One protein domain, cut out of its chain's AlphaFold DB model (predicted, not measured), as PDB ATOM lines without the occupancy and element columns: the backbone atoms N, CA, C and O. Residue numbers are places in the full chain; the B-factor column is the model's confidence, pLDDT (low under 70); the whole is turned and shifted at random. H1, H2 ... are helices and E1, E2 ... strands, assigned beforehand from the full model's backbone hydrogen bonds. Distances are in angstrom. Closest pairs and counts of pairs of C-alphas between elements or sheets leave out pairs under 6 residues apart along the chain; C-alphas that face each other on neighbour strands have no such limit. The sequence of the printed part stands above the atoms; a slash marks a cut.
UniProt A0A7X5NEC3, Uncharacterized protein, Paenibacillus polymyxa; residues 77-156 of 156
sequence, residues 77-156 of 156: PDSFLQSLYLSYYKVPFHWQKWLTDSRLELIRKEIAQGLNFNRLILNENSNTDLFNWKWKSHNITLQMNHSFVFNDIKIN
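Overview. This is residues 77 to 156 of the 156 residues of an uncharacterized protein of Paenibacillus polymyxa (UniProt A0A7X5NEC3). A twisted sheet of four strands, E1 to E4, makes one half of the model, and three loosely gathered helices make the other: H1 lies over the edge strand E4, one end of H3 reaches E1 at the opposite edge, and H2 lies farther out. The printed part has 80 residues, with H1 H2 H3 E1 E2 E3 E4 along the chain, mixed helices and strands. The antiparallel sheet, in the order E1 E2 E3 E4, is a meander, each strand the neighbour of the one before. The whole is compact, radius of gyration of the C-alphas 12.0 A, yet elongated, spanning 37 by 22 by 22 A.

Arrangement. E1, residues 120 to 123, and E2, residues 130 to 135, form a hairpin with N 123 and O 132 2.8 A apart. E2 and E3, residues 140 to 145, form a hairpin with N 133 and O 142 2.8 A apart. E3 and E4, residues 150 to 155, form a hairpin with N 141 and O 154 2.8 A apart. H1, residues 78 to 86, is on the sheet at a height of 9.4 A, over E4 and slantwise to it at 49 degrees on the local plane; the closest C-alphas, Ser 83 and Phe 150, are 5.2 A apart. H3, residues 104 to 116, only grazes the sheet with residues 111 to 115. H2, residues 93 to 101, is not on the sheet; it is close to H3 but not clearly touching, C-alphas 99 and 107 being closest at 7.0 A. Every O i to N i+4 pair is within hydrogen-bond range in H1, H2 and H3.

Along the chain. H1 begins at C-alpha 78 (-43.989, -33.694, 0.681) and measures 12.4 A, H2 12.2 A and H3 18.3 A. E1 measures 9.3 A, E2 16.3 A, E3 16.7 A and E4 14.1 A, ending at C-alpha 155 (-35.886, -25.915, 21.378).

Size, cuts and confidence. The two C-alphas farthest apart, Asp 101 and Ser 126, are 36.7 A apart. The printed part has no cut, and no link is long. Its mean pLDDT is 75.8; 18 residues are under 70, among them 124 to 129.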
ATOM      1  N   PRO A  77     -42.051 -29.348  -0.477       78.12
ATOM      2  CA  PRO A  77     -42.073 -30.744  -0.904       78.12
ATOM      3  C   PRO A  77     -42.738 -31.638   0.155       78.12
ATOM      4  O   PRO A  77     -42.661 -31.370   1.353       78.12
ATOM      5  N   ASP A  78     -43.367 -32.739  -0.257       80.12
ATOM      6  CA  ASP A  78     -43.989 -33.694   0.681       80.12
ATOM      7  C   ASP A  78     -42.984 -34.282   1.682       80.12
ATOM      8  O   ASP A  78     -43.328 -34.517   2.843       80.12
ATOM      9  N   SER A  79     -41.725 -34.439   1.261       77.88
ATOM     10  CA  SER A  79     -40.613 -34.876   2.113       77.88
ATOM     11  C   SER A  79     -40.406 -33.967   3.330       77.88
ATOM     12  O   SER A  79     -40.072 -34.450   4.416       77.88
ATOM     13  N   PHE A  80     -40.659 -32.663   3.181       78.19
ATOM     14  CA  PHE A  80     -40.585 -31.695   4.271       78.19
ATOM     15  C   PHE A  80     -41.631 -32.006   5.342       78.19
ATOM     16  O   PHE A  80     -41.297 -32.160   6.516       78.19
ATOM     17  N   LEU A  81     -42.904 -32.148   4.952       79.12
ATOM     18  CA  LEU A  81     -43.966 -32.438   5.917       79.12
ATOM     19  C   LEU A  81     -43.782 -33.811   6.553       79.12
ATOM     20  O   LEU A  81     -43.923 -33.940   7.766       79.12
ATOM     21  N   GLN A  82     -43.446 -34.830   5.760       81.69
ATOM     22  CA  GLN A  82     -43.219 -36.176   6.282       81.69
ATOM     23  C   GLN A  82     -42.131 -36.175   7.356       81.69
ATOM     24  O   GLN A  82     -42.330 -36.721   8.439       81.69
ATOM     25  N   SER A  83     -41.006 -35.507   7.102       78.50
ATOM     26  CA  SER A  83     -39.918 -35.435   8.079       78.50
ATOM     27  C   SER A  83     -40.248 -34.574   9.307       78.50
ATOM     28  O   SER A  83     -39.786 -34.896  10.406       78.50
ATOM     29  N   LEU A  84     -41.117 -33.560   9.174       82.62
ATOM     30  CA  LEU A  84     -41.664 -32.815  10.314       82.62
ATOM     31  C   LEU A  84     -42.527 -33.719  11.201       82.62
ATOM     32  O   LEU A  84     -42.352 -33.727  12.417       82.62
ATOM     33  N   TYR A  85     -43.415 -34.515  10.597       83.31
ATOM     34  CA  TYR A  85     -44.256 -35.466  11.324       83.31
ATOM     35  C   TYR A  85     -43.438 -36.575  11.997       83.31
ATOM     36  O   TYR A  85     -43.732 -36.942  13.132       83.31
ATOM     37  N   LEU A  86     -42.367 -37.060  11.362       83.69
ATOM     38  CA  LEU A  86     -41.445 -38.022  11.983       83.69
ATOM     39  C   LEU A  86     -40.704 -37.432  13.190       83.69
ATOM     40  O   LEU A  86     -40.393 -38.149  14.138       83.69
ATOM     41  N   SER A  87     -40.449 -36.124  13.173       81.88
ATOM     42  CA  SER A  87     -39.779 -35.392  14.256       81.88
ATOM     43  C   SER A  87     -40.756 -34.722  15.226       81.88
ATOM     44  O   SER A  87     -40.331 -33.974  16.105       81.88
ATOM     45  N   TYR A  88     -42.059 -34.985  15.099       82.88
ATOM     46  CA  TYR A  88     -43.131 -34.297  15.820       82.88
ATOM     47  C   TYR A  88     -42.949 -34.306  17.342       82.88
ATOM     48  O   TYR A  88     -43.189 -33.307  18.008       82.88
ATOM     49  N   TYR A  89     -42.457 -35.401  17.922       81.88
ATOM     50  CA  TYR A  89     -42.242 -35.493  19.371       81.88
ATOM     51  C   TYR A  89     -41.182 -34.507  19.898       81.88
ATOM     52  O   TYR A  89     -41.124 -34.264  21.102       81.88
ATOM     53  N   LYS A  90     -40.353 -33.933  19.014       79.69
ATOM     54  CA  LYS A  90     -39.317 -32.947  19.350       79.69
ATOM     55  C   LYS A  90     -39.827 -31.502  19.371       79.69
ATOM     56  O   LYS A  90     -39.105 -30.627  19.840       79.69
ATOM     57  N   VAL A  91     -41.031 -31.218  18.860       78.94
ATOM     58  CA  VAL A  91     -41.595 -29.853  18.883       78.94
ATOM     59  C   VAL A  91     -42.327 -29.583  20.210       78.94
ATOM     60  O   VAL A  91     -42.761 -30.533  20.863       78.94
ATOM     61  N   PRO A  92     -42.505 -28.319  20.642       79.38
ATOM     62  CA  PRO A  92     -43.258 -27.999  21.858       79.38
ATOM     63  C   PRO A  92     -44.697 -28.543  21.849       79.38
ATOM     64  O   PRO A  92     -45.335 -28.606  20.803       79.38
ATOM     65  N   PHE A  93     -45.269 -28.840  23.022       82.31
ATOM     66  CA  PHE A  93     -46.612 -29.444  23.138       82.31
ATOM     67  C   PHE A  93     -47.729 -28.682  22.393       82.31
ATOM     68  O   PHE A  93     -48.616 -29.284  21.793       82.31
ATOM     69  N   HIS A  94     -47.693 -27.349  22.381       80.50
ATOM     70  CA  HIS A  94     -48.691 -26.556  21.652       80.50
ATOM     71  C   HIS A  94     -48.543 -26.675  20.124       80.50
ATOM     72  O   HIS A  94     -49.546 -26.660  19.417       80.50
ATOM     73  N   TRP A  95     -47.316 -26.854  19.621       79.75
ATOM     74  CA  TRP A  95     -47.047 -27.159  18.211       79.75
ATOM     75  C   TRP A  95     -47.486 -28.561  17.848       79.75
ATOM     76  O   TRP A  95     -48.059 -28.765  16.787       79.75
ATOM     77  N   GLN A  96     -47.246 -29.507  18.750       85.75
ATOM     78  CA  GLN A  96     -47.725 -30.868  18.608       85.75
ATOM     79  C   GLN A  96     -49.251 -30.864  18.403       85.75
ATOM     80  O   GLN A  96     -49.768 -31.300  17.374       85.75
ATOM     81  N   LYS A  97     -49.980 -30.229  19.321       84.94
ATOM     82  CA  LYS A  97     -51.431 -30.083  19.201       84.94
ATOM     83  C   LYS A  97     -51.855 -29.385  17.900       84.94
ATOM     84  O   LYS A  97     -52.756 -29.843  17.212       84.94
ATOM     85  N   TRP A  98     -51.173 -28.307  17.515       85.88
ATOM     86  CA  TRP A  98     -51.476 -27.605  16.267       85.88
ATOM     87  C   TRP A  98     -51.260 -28.476  15.017       85.88
ATOM     88  O   TRP A  98     -52.126 -28.497  14.145       85.88
ATOM     89  N   LEU A  99     -50.151 -29.217  14.932       84.81
ATOM     90  CA  LEU A  99     -49.817 -30.093  13.800       84.81
ATOM     91  C   LEU A  99     -50.772 -31.289  13.655       84.81
ATOM     92  O   LEU A  99     -50.902 -31.825  12.553       84.81
ATOM     93  N   THR A 100     -51.402 -31.720  14.750       84.88
ATOM     94  CA  THR A 100     -52.398 -32.805  14.755       84.88
ATOM     95  C   THR A 100     -53.807 -32.304  14.453       84.88
ATOM     96  O   THR A 100     -54.523 -32.952  13.694       84.88
ATOM     97  N   ASP A 101     -54.188 -31.142  14.987       84.00
ATOM     98  CA  ASP A 101     -55.539 -30.589  14.839       84.00
ATOM     99  C   ASP A 101     -55.744 -29.818  13.514       84.00
ATOM    100  O   ASP A 101     -56.880 -29.551  13.110       84.00
ATOM    101  N   SER A 102     -54.665 -29.431  12.826       82.69
ATOM    102  CA  SER A 102     -54.728 -28.599  11.614       82.69
ATOM    103  C   SER A 102     -54.754 -29.401  10.315       82.69
ATOM    104  O   SER A 102     -54.134 -30.452  10.182       82.69
ATOM    105  N   ARG A 103     -55.409 -28.835   9.292       83.00
ATOM    106  CA  ARG A 103     -55.307 -29.327   7.908       83.00
ATOM    107  C   ARG A 103     -53.888 -29.127   7.366       83.00
ATOM    108  O   ARG A 103     -53.267 -28.096   7.633       83.00
ATOM    109  N   LEU A 104     -53.407 -30.068   6.555       81.56
ATOM    110  CA  LEU A 104     -52.050 -30.038   5.991       81.56
ATOM    111  C   LEU A 104     -51.769 -28.755   5.195       81.56
ATOM    112  O   LEU A 104     -50.672 -28.204   5.272       81.56
ATOM    113  N   GLU A 105     -52.758 -28.243   4.468       79.88
ATOM    114  CA  GLU A 105     -52.660 -27.013   3.680       79.88
ATOM    115  C   GLU A 105     -52.424 -25.787   4.565       79.88
ATOM    116  O   GLU A 105     -51.632 -24.916   4.212       79.88
ATOM    117  N   LEU A 106     -53.047 -25.746   5.748       83.69
ATOM    118  CA  LEU A 106     -52.850 -24.669   6.718       83.69
ATOM    119  C   LEU A 106     -51.447 -24.714   7.320       83.69
ATOM    120  O   LEU A 106     -50.811 -23.674   7.466       83.69
ATOM    121  N   ILE A 107     -50.938 -25.913   7.607       84.81
ATOM    122  CA  ILE A 107     -49.567 -26.093   8.099       84.81
ATOM    123  C   ILE A 107     -48.569 -25.592   7.049       84.81
ATOM    124  O   ILE A 107     -47.685 -24.793   7.357       84.81
ATOM    125  N   ARG A 108     -48.739 -26.003   5.787       85.44
ATOM    126  CA  ARG A 108     -47.877 -25.561   4.679       85.44
ATOM    127  C   ARG A 108     -47.955 -24.058   4.457       85.44
ATOM    128  O   ARG A 108     -46.919 -23.423   4.273       85.44
ATOM    129  N   LYS A 109     -49.159 -23.487   4.508       87.19
ATOM    130  CA  LYS A 109     -49.375 -22.044   4.414       87.19
ATOM    131  C   LYS A 109     -48.580 -21.291   5.476       87.19
ATOM    132  O   LYS A 109     -47.851 -20.372   5.121       87.19
ATOM    133  N   GLU A 110     -48.708 -21.667   6.747       84.25
ATOM    134  CA  GLU A 110     -48.033 -20.977   7.856       84.25
ATOM    135  C   GLU A 110     -46.509 -21.028   7.714       84.25
ATOM    136  O   GLU A 110     -45.821 -20.032   7.936       84.25
ATOM    137  N   ILE A 111     -45.971 -22.164   7.272       81.06
ATOM    138  CA  ILE A 111     -44.531 -22.323   7.045       81.06
ATOM    139  C   ILE A 111     -44.072 -21.486   5.845       81.06
ATOM    140  O   ILE A 111     -43.090 -20.751   5.956       81.06
ATOM    141  N   ALA A 112     -44.800 -21.522   4.727       82.44
ATOM    142  CA  ALA A 112     -44.498 -20.713   3.546       82.44
ATOM    143  C   ALA A 112     -44.575 -19.204   3.845       82.44
ATOM    144  O   ALA A 112     -43.708 -18.438   3.426       82.44
ATOM    145  N   GLN A 113     -45.566 -18.771   4.629       84.00
ATOM    146  CA  GLN A 113     -45.643 -17.406   5.150       84.00
ATOM    147  C   GLN A 113     -44.466 -17.094   6.079       84.00
ATOM    148  O   GLN A 113     -43.877 -16.020   5.986       84.00
ATOM    149  N   GLY A 114     -44.094 -18.026   6.956       79.69
ATOM    150  CA  GLY A 114     -42.955 -17.885   7.858       79.69
ATOM    151  C   GLY A 114     -41.634 -17.639   7.126       79.69
ATOM    152  O   GLY A 114     -40.875 -16.754   7.531       79.69
ATOM    153  N   LEU A 115     -41.393 -18.376   6.037       75.69
ATOM    154  CA  LEU A 115     -40.234 -18.202   5.155       75.69
ATOM    155  C   LEU A 115     -40.294 -16.856   4.428       75.69
ATOM    156  O   LEU A 115     -39.371 -16.055   4.545       75.69
ATOM    157  N   ASN A 116     -41.415 -16.557   3.764       75.94
ATOM    158  CA  ASN A 116     -41.564 -15.324   2.987       75.94
ATOM    159  C   ASN A 116     -41.531 -14.051   3.842       75.94
ATOM    160  O   ASN A 116     -41.120 -13.007   3.357       75.94
ATOM    161  N   PHE A 117     -41.947 -14.107   5.109       76.31
ATOM    162  CA  PHE A 117     -41.926 -12.957   6.015       76.31
ATOM    163  C   PHE A 117     -40.675 -12.894   6.902       76.31
ATOM    164  O   PHE A 117     -40.688 -12.185   7.913       76.31
ATOM    165  N   ASN A 118     -39.604 -13.634   6.575       67.81
ATOM    166  CA  ASN A 118     -38.349 -13.670   7.343       67.81
ATOM    167  C   ASN A 118     -38.556 -13.975   8.844       67.81
ATOM    168  O   ASN A 118     -37.793 -13.524   9.712       67.81
ATOM    169  N   ARG A 119     -39.625 -14.716   9.172       73.88
ATOM    170  CA  ARG A 119     -39.895 -15.230  10.525       73.88
ATOM    171  C   ARG A 119     -39.098 -16.504  10.781       73.88
ATOM    172  O   ARG A 119     -38.735 -16.761  11.928       73.88
ATOM    173  N   LEU A 120     -38.803 -17.244   9.717       70.81
ATOM    174  CA  LEU A 120     -37.810 -18.307   9.651       70.81
ATOM    175  C   LEU A 120     -36.535 -17.730   9.031       70.81
ATOM    176  O   LEU A 120     -36.554 -17.289   7.887       70.81
ATOM    177  N   ILE A 121     -35.443 -17.700   9.792       70.75
ATOM    178  CA  ILE A 121     -34.143 -17.205   9.320       70.75
ATOM    179  C   ILE A 121     -33.199 -18.373   9.154       70.75
ATOM    180  O   ILE A 121     -32.992 -19.126  10.106       70.75
ATOM    181  N   LEU A 122     -32.592 -18.483   7.978       68.06
ATOM    182  CA  LEU A 122     -31.468 -19.376   7.783       68.06
ATOM    183  C   LEU A 122     -30.257 -18.810   8.532       68.06
ATOM    184  O   LEU A 122     -29.722 -17.764   8.176       68.06
ATOM    185  N   ASN A 123     -29.841 -19.498   9.586       70.50
ATOM    186  CA  ASN A 123     -28.549 -19.271  10.203       70.50
ATOM    187  C   ASN A 123     -27.513 -20.004   9.356       70.50
ATOM    188  O   ASN A 123     -27.564 -21.235   9.248       70.50
ATOM    189  N   GLU A 124     -26.584 -19.253   8.767       55.41
ATOM    190  CA  GLU A 124     -25.435 -19.837   8.088       55.41
ATOM    191  C   GLU A 124     -24.693 -20.745   9.065       55.41
ATOM    192  O   GLU A 124     -24.234 -20.328  10.130       55.41
ATOM    193  N   ASN A 125     -24.634 -22.024   8.713       57.94
ATOM    194  CA  ASN A 125     -23.787 -22.983   9.383       57.94
ATOM    195  C   ASN A 125     -22.574 -23.192   8.483       57.94
ATOM    196  O   ASN A 125     -22.722 -23.385   7.281       57.94
ATOM    197  N   SER A 126     -21.378 -23.198   9.057       54.19
ATOM    198  CA  SER A 126     -20.130 -23.465   8.329       54.19
ATOM    199  C   SER A 126     -20.019 -24.907   7.809       54.19
ATOM    200  O   SER A 126     -19.046 -25.247   7.143       54.19
ATOM    201  N   ASN A 127     -21.006 -25.757   8.109       59.28
ATOM    202  CA  ASN A 127     -21.087 -27.132   7.642       59.28
ATOM    203  C   ASN A 127     -21.952 -27.201   6.374       59.28
ATOM    204  O   ASN A 127     -23.151 -26.929   6.435       59.28
ATOM    205  N   THR A 128     -21.345 -27.554   5.240       61.72
ATOM    206  CA  THR A 128     -21.940 -27.426   3.898       61.72
ATOM    207  C   THR A 128     -23.169 -28.290   3.672       61.72
ATOM    208  O   THR A 128     -23.926 -28.004   2.754       61.72
ATOM    209  N   ASP A 129     -23.398 -29.315   4.491       69.06
ATOM    210  CA  ASP A 129     -24.405 -30.343   4.210       69.06
ATOM    211  C   ASP A 129     -25.760 -30.081   4.892       69.06
ATOM    212  O   ASP A 129     -26.732 -30.794   4.626       69.06
ATOM    213  N   LEU A 130     -25.844 -29.069   5.770       73.38
ATOM    214  CA  LEU A 130     -27.006 -28.823   6.630       73.38
ATOM    215  C   LEU A 130     -27.411 -27.344   6.701       73.38
ATOM    216  O   LEU A 130     -26.581 -26.457   6.875       73.38
ATOM    217  N   PHE A 131     -28.721 -27.104   6.710       71.94
ATOM    218  CA  PHE A 131     -29.360 -25.810   6.940       71.94
ATOM    219  C   PHE A 131     -29.907 -25.734   8.360       71.94
ATOM    220  O   PHE A 131     -30.592 -26.655   8.805       71.94
ATOM    221  N   ASN A 132     -29.674 -24.621   9.055       76.44
ATOM    222  CA  ASN A 132     -30.301 -24.356  10.347       76.44
ATOM    223  C   ASN A 132     -31.260 -23.173  10.214       76.44
ATOM    224  O   ASN A 132     -30.823 -22.044  10.031       76.44
ATOM    225  N   TRP A 133     -32.556 -23.404  10.364       74.75
ATOM    226  CA  TRP A 133     -33.574 -22.361  10.344       74.75
ATOM    227  C   TRP A 133     -34.017 -22.015  11.761       74.75
ATOM    228  O   TRP A 133     -34.479 -22.883  12.494       74.75
ATOM    229  N   LYS A 134     -33.919 -20.749  12.162       76.81
ATOM    230  CA  LYS A 134     -34.445 -20.265  13.441       76.81
ATOM    231  C   LYS A 134     -35.801 -19.602  13.239       76.81
ATOM    232  O   LYS A 134     -35.902 -18.595  12.538       76.81
ATOM    233  N   TRP A 135     -36.834 -20.119  13.902       76.81
ATOM    234  CA  TRP A 135     -38.150 -19.489  13.941       76.81
ATOM    235  C   TRP A 135     -38.195 -18.445  15.059       76.81
ATOM    236  O   TRP A 135     -38.298 -18.779  16.242       76.81
ATOM    237  N   LYS A 136     -38.135 -17.160  14.689       68.44
ATOM    238  CA  LYS A 136     -38.083 -16.019  15.622       68.44
ATOM    239  C   LYS A 136     -39.185 -16.052  16.682       68.44
ATOM    240  O   LYS A 136     -38.908 -15.830  17.854       68.44
ATOM    241  N   SER A 137     -40.414 -16.350  16.271       69.62
ATOM    242  CA  SER A 137     -41.606 -16.317  17.126       69.62
ATOM    243  C   SER A 137     -41.666 -17.433  18.174       69.62
ATOM    244  O   SER A 137     -42.482 -17.344  19.086       69.62
ATOM    245  N   HIS A 138     -40.837 -18.477  18.050       67.44
ATOM    246  CA  HIS A 138     -40.980 -19.700  18.850       67.44
ATOM    247  C   HIS A 138     -39.679 -20.199  19.493       67.44
ATOM    248  O   HIS A 138     -39.709 -21.209  20.184       67.44
ATOM    249  N   ASN A 139     -38.547 -19.516  19.280       70.00
ATOM    250  CA  ASN A 139     -37.208 -19.948  19.722       70.00
ATOM    251  C   ASN A 139     -36.839 -21.392  19.314       70.00
ATOM    252  O   ASN A 139     -36.020 -22.052  19.949       70.00
ATOM    253  N   ILE A 140     -37.433 -21.877  18.222       72.62
ATOM    254  CA  ILE A 140     -37.166 -23.197  17.653       72.62
ATOM    255  C   ILE A 140     -36.066 -23.055  16.604       72.62
ATOM    256  O   ILE A 140     -36.131 -22.166  15.750       72.62
ATOM    257  N   THR A 141     -35.089 -23.955  16.640       77.75
ATOM    258  CA  THR A 141     -34.133 -24.169  15.555       77.75
ATOM    259  C   THR A 141     -34.443 -25.491  14.863       77.75
ATOM    260  O   THR A 141     -34.446 -26.555  15.476       77.75
ATOM    261  N   LEU A 142     -34.689 -25.410  13.566       77.62
ATOM    262  CA  LEU A 142     -34.978 -26.504  12.657       77.62
ATOM    263  C   LEU A 142     -33.712 -26.828  11.861       77.62
ATOM    264  O   LEU A 142     -33.217 -25.970  11.134       77.62
ATOM    265  N   GLN A 143     -33.180 -28.040  11.982       79.81
ATOM    266  CA  GLN A 143     -32.025 -28.485  11.204       79.81
ATOM    267  C   GLN A 143     -32.463 -29.415  10.071       79.81
ATOM    268  O   GLN A 143     -33.160 -30.405  10.300       79.81
ATOM    269  N   MET A 144     -32.021 -29.116   8.852       76.75
ATOM    270  CA  MET A 144     -32.462 -29.777   7.624       76.75
ATOM    271  C   MET A 144     -31.294 -30.072   6.680       76.75
ATOM    272  O   MET A 144     -30.265 -29.409   6.759       76.75
ATOM    273  N   ASN A 145     -31.450 -31.025   5.763       74.62
ATOM    274  CA  ASN A 145     -30.508 -31.247   4.654       74.62
ATOM    275  C   ASN A 145     -30.949 -30.533   3.352       74.62
ATOM    276  O   ASN A 145     -32.020 -29.928   3.295       74.62
ATOM    277  N   HIS A 146     -30.149 -30.645   2.283       70.94
ATOM    278  CA  HIS A 146     -30.430 -30.093   0.936       70.94
ATOM    279  C   HIS A 146     -31.654 -30.667   0.226       70.94
ATOM    280  O   HIS A 146     -32.110 -30.101  -0.760       70.94
ATOM    281  N   SER A 147     -32.224 -31.758   0.730       69.38
ATOM    282  CA  SER A 147     -33.487 -32.325   0.245       69.38
ATOM    283  C   SER A 147     -34.696 -31.874   1.074       69.38
ATOM    284  O   SER A 147     -35.768 -32.469   0.958       69.38
ATOM    285  N   PHE A 148     -34.533 -30.846   1.917       66.06
ATOM    286  CA  PHE A 148     -35.563 -30.325   2.819       66.06
ATOM    287  C   PHE A 148     -36.116 -31.378   3.796       66.06
ATOM    288  O   PHE A 148     -37.271 -31.306   4.207       66.06
ATOM    289  N   VAL A 149     -35.288 -32.345   4.199       71.19
ATOM    290  CA  VAL A 149     -35.631 -33.347   5.218       71.19
ATOM    291  C   VAL A 149     -35.120 -32.886   6.582       71.19
ATOM    292  O   VAL A 149     -33.950 -32.513   6.705       71.19
ATOM    293  N   PHE A 150     -35.982 -32.913   7.604       69.81
ATOM    294  CA  PHE A 150     -35.610 -32.617   8.992       69.81
ATOM    295  C   PHE A 150     -34.674 -33.684   9.560       69.81
ATOM    296  O   PHE A 150     -35.038 -34.855   9.652       69.81
ATOM    297  N   ASN A 151     -33.495 -33.249   9.999       66.69
ATOM    298  CA  ASN A 151     -32.539 -34.084  10.723       66.69
ATOM    299  C   ASN A 151     -32.679 -33.898  12.237       66.69
ATOM    300  O   ASN A 151     -32.581 -34.861  12.999       66.69
ATOM    301  N   ASP A 152     -32.938 -32.668  12.686       69.06
ATOM    302  CA  ASP A 152     -33.130 -32.382  14.103       69.06
ATOM    303  C   ASP A 152     -34.009 -31.150  14.345       69.06
ATOM    304  O   ASP A 152     -34.101 -30.253  13.506       69.06
ATOM    305  N   ILE A 153     -34.646 -31.101  15.516       71.31
ATOM    306  CA  ILE A 153     -35.410 -29.943  15.986       71.31
ATOM    307  C   ILE A 153     -34.944 -29.636  17.405       71.31
ATOM    308  O   ILE A 153     -35.093 -30.463  18.302       71.31
ATOM    309  N   LYS A 154     -34.382 -28.442  17.599       73.81
ATOM    310  CA  LYS A 154     -33.865 -27.968  18.886       73.81
ATOM    311  C   LYS A 154     -34.736 -26.837  19.407       73.81
ATOM    312  O   LYS A 154     -34.968 -25.853  18.706       73.81
ATOM    313  N   ILE A 155     -35.200 -26.976  20.641       65.19
ATOM    314  CA  ILE A 155     -35.886 -25.915  21.378       65.19
ATOM    315  C   ILE A 155     -34.814 -25.199  22.203       65.19
ATOM    316  O   ILE A 155     -34.120 -25.858  22.979       65.19
ATOM    317  N   ASN A 156     -34.656 -23.889  22.000       60.94
ATOM    318  CA  ASN A 156     -33.753 -23.056  22.800       60.94
ATOM    319  C   ASN A 156     -34.508 -22.280  23.877       60.94
ATOM    320  O   ASN A 156     -35.729 -22.043  23.710       60.94
TER     321      ASN A 156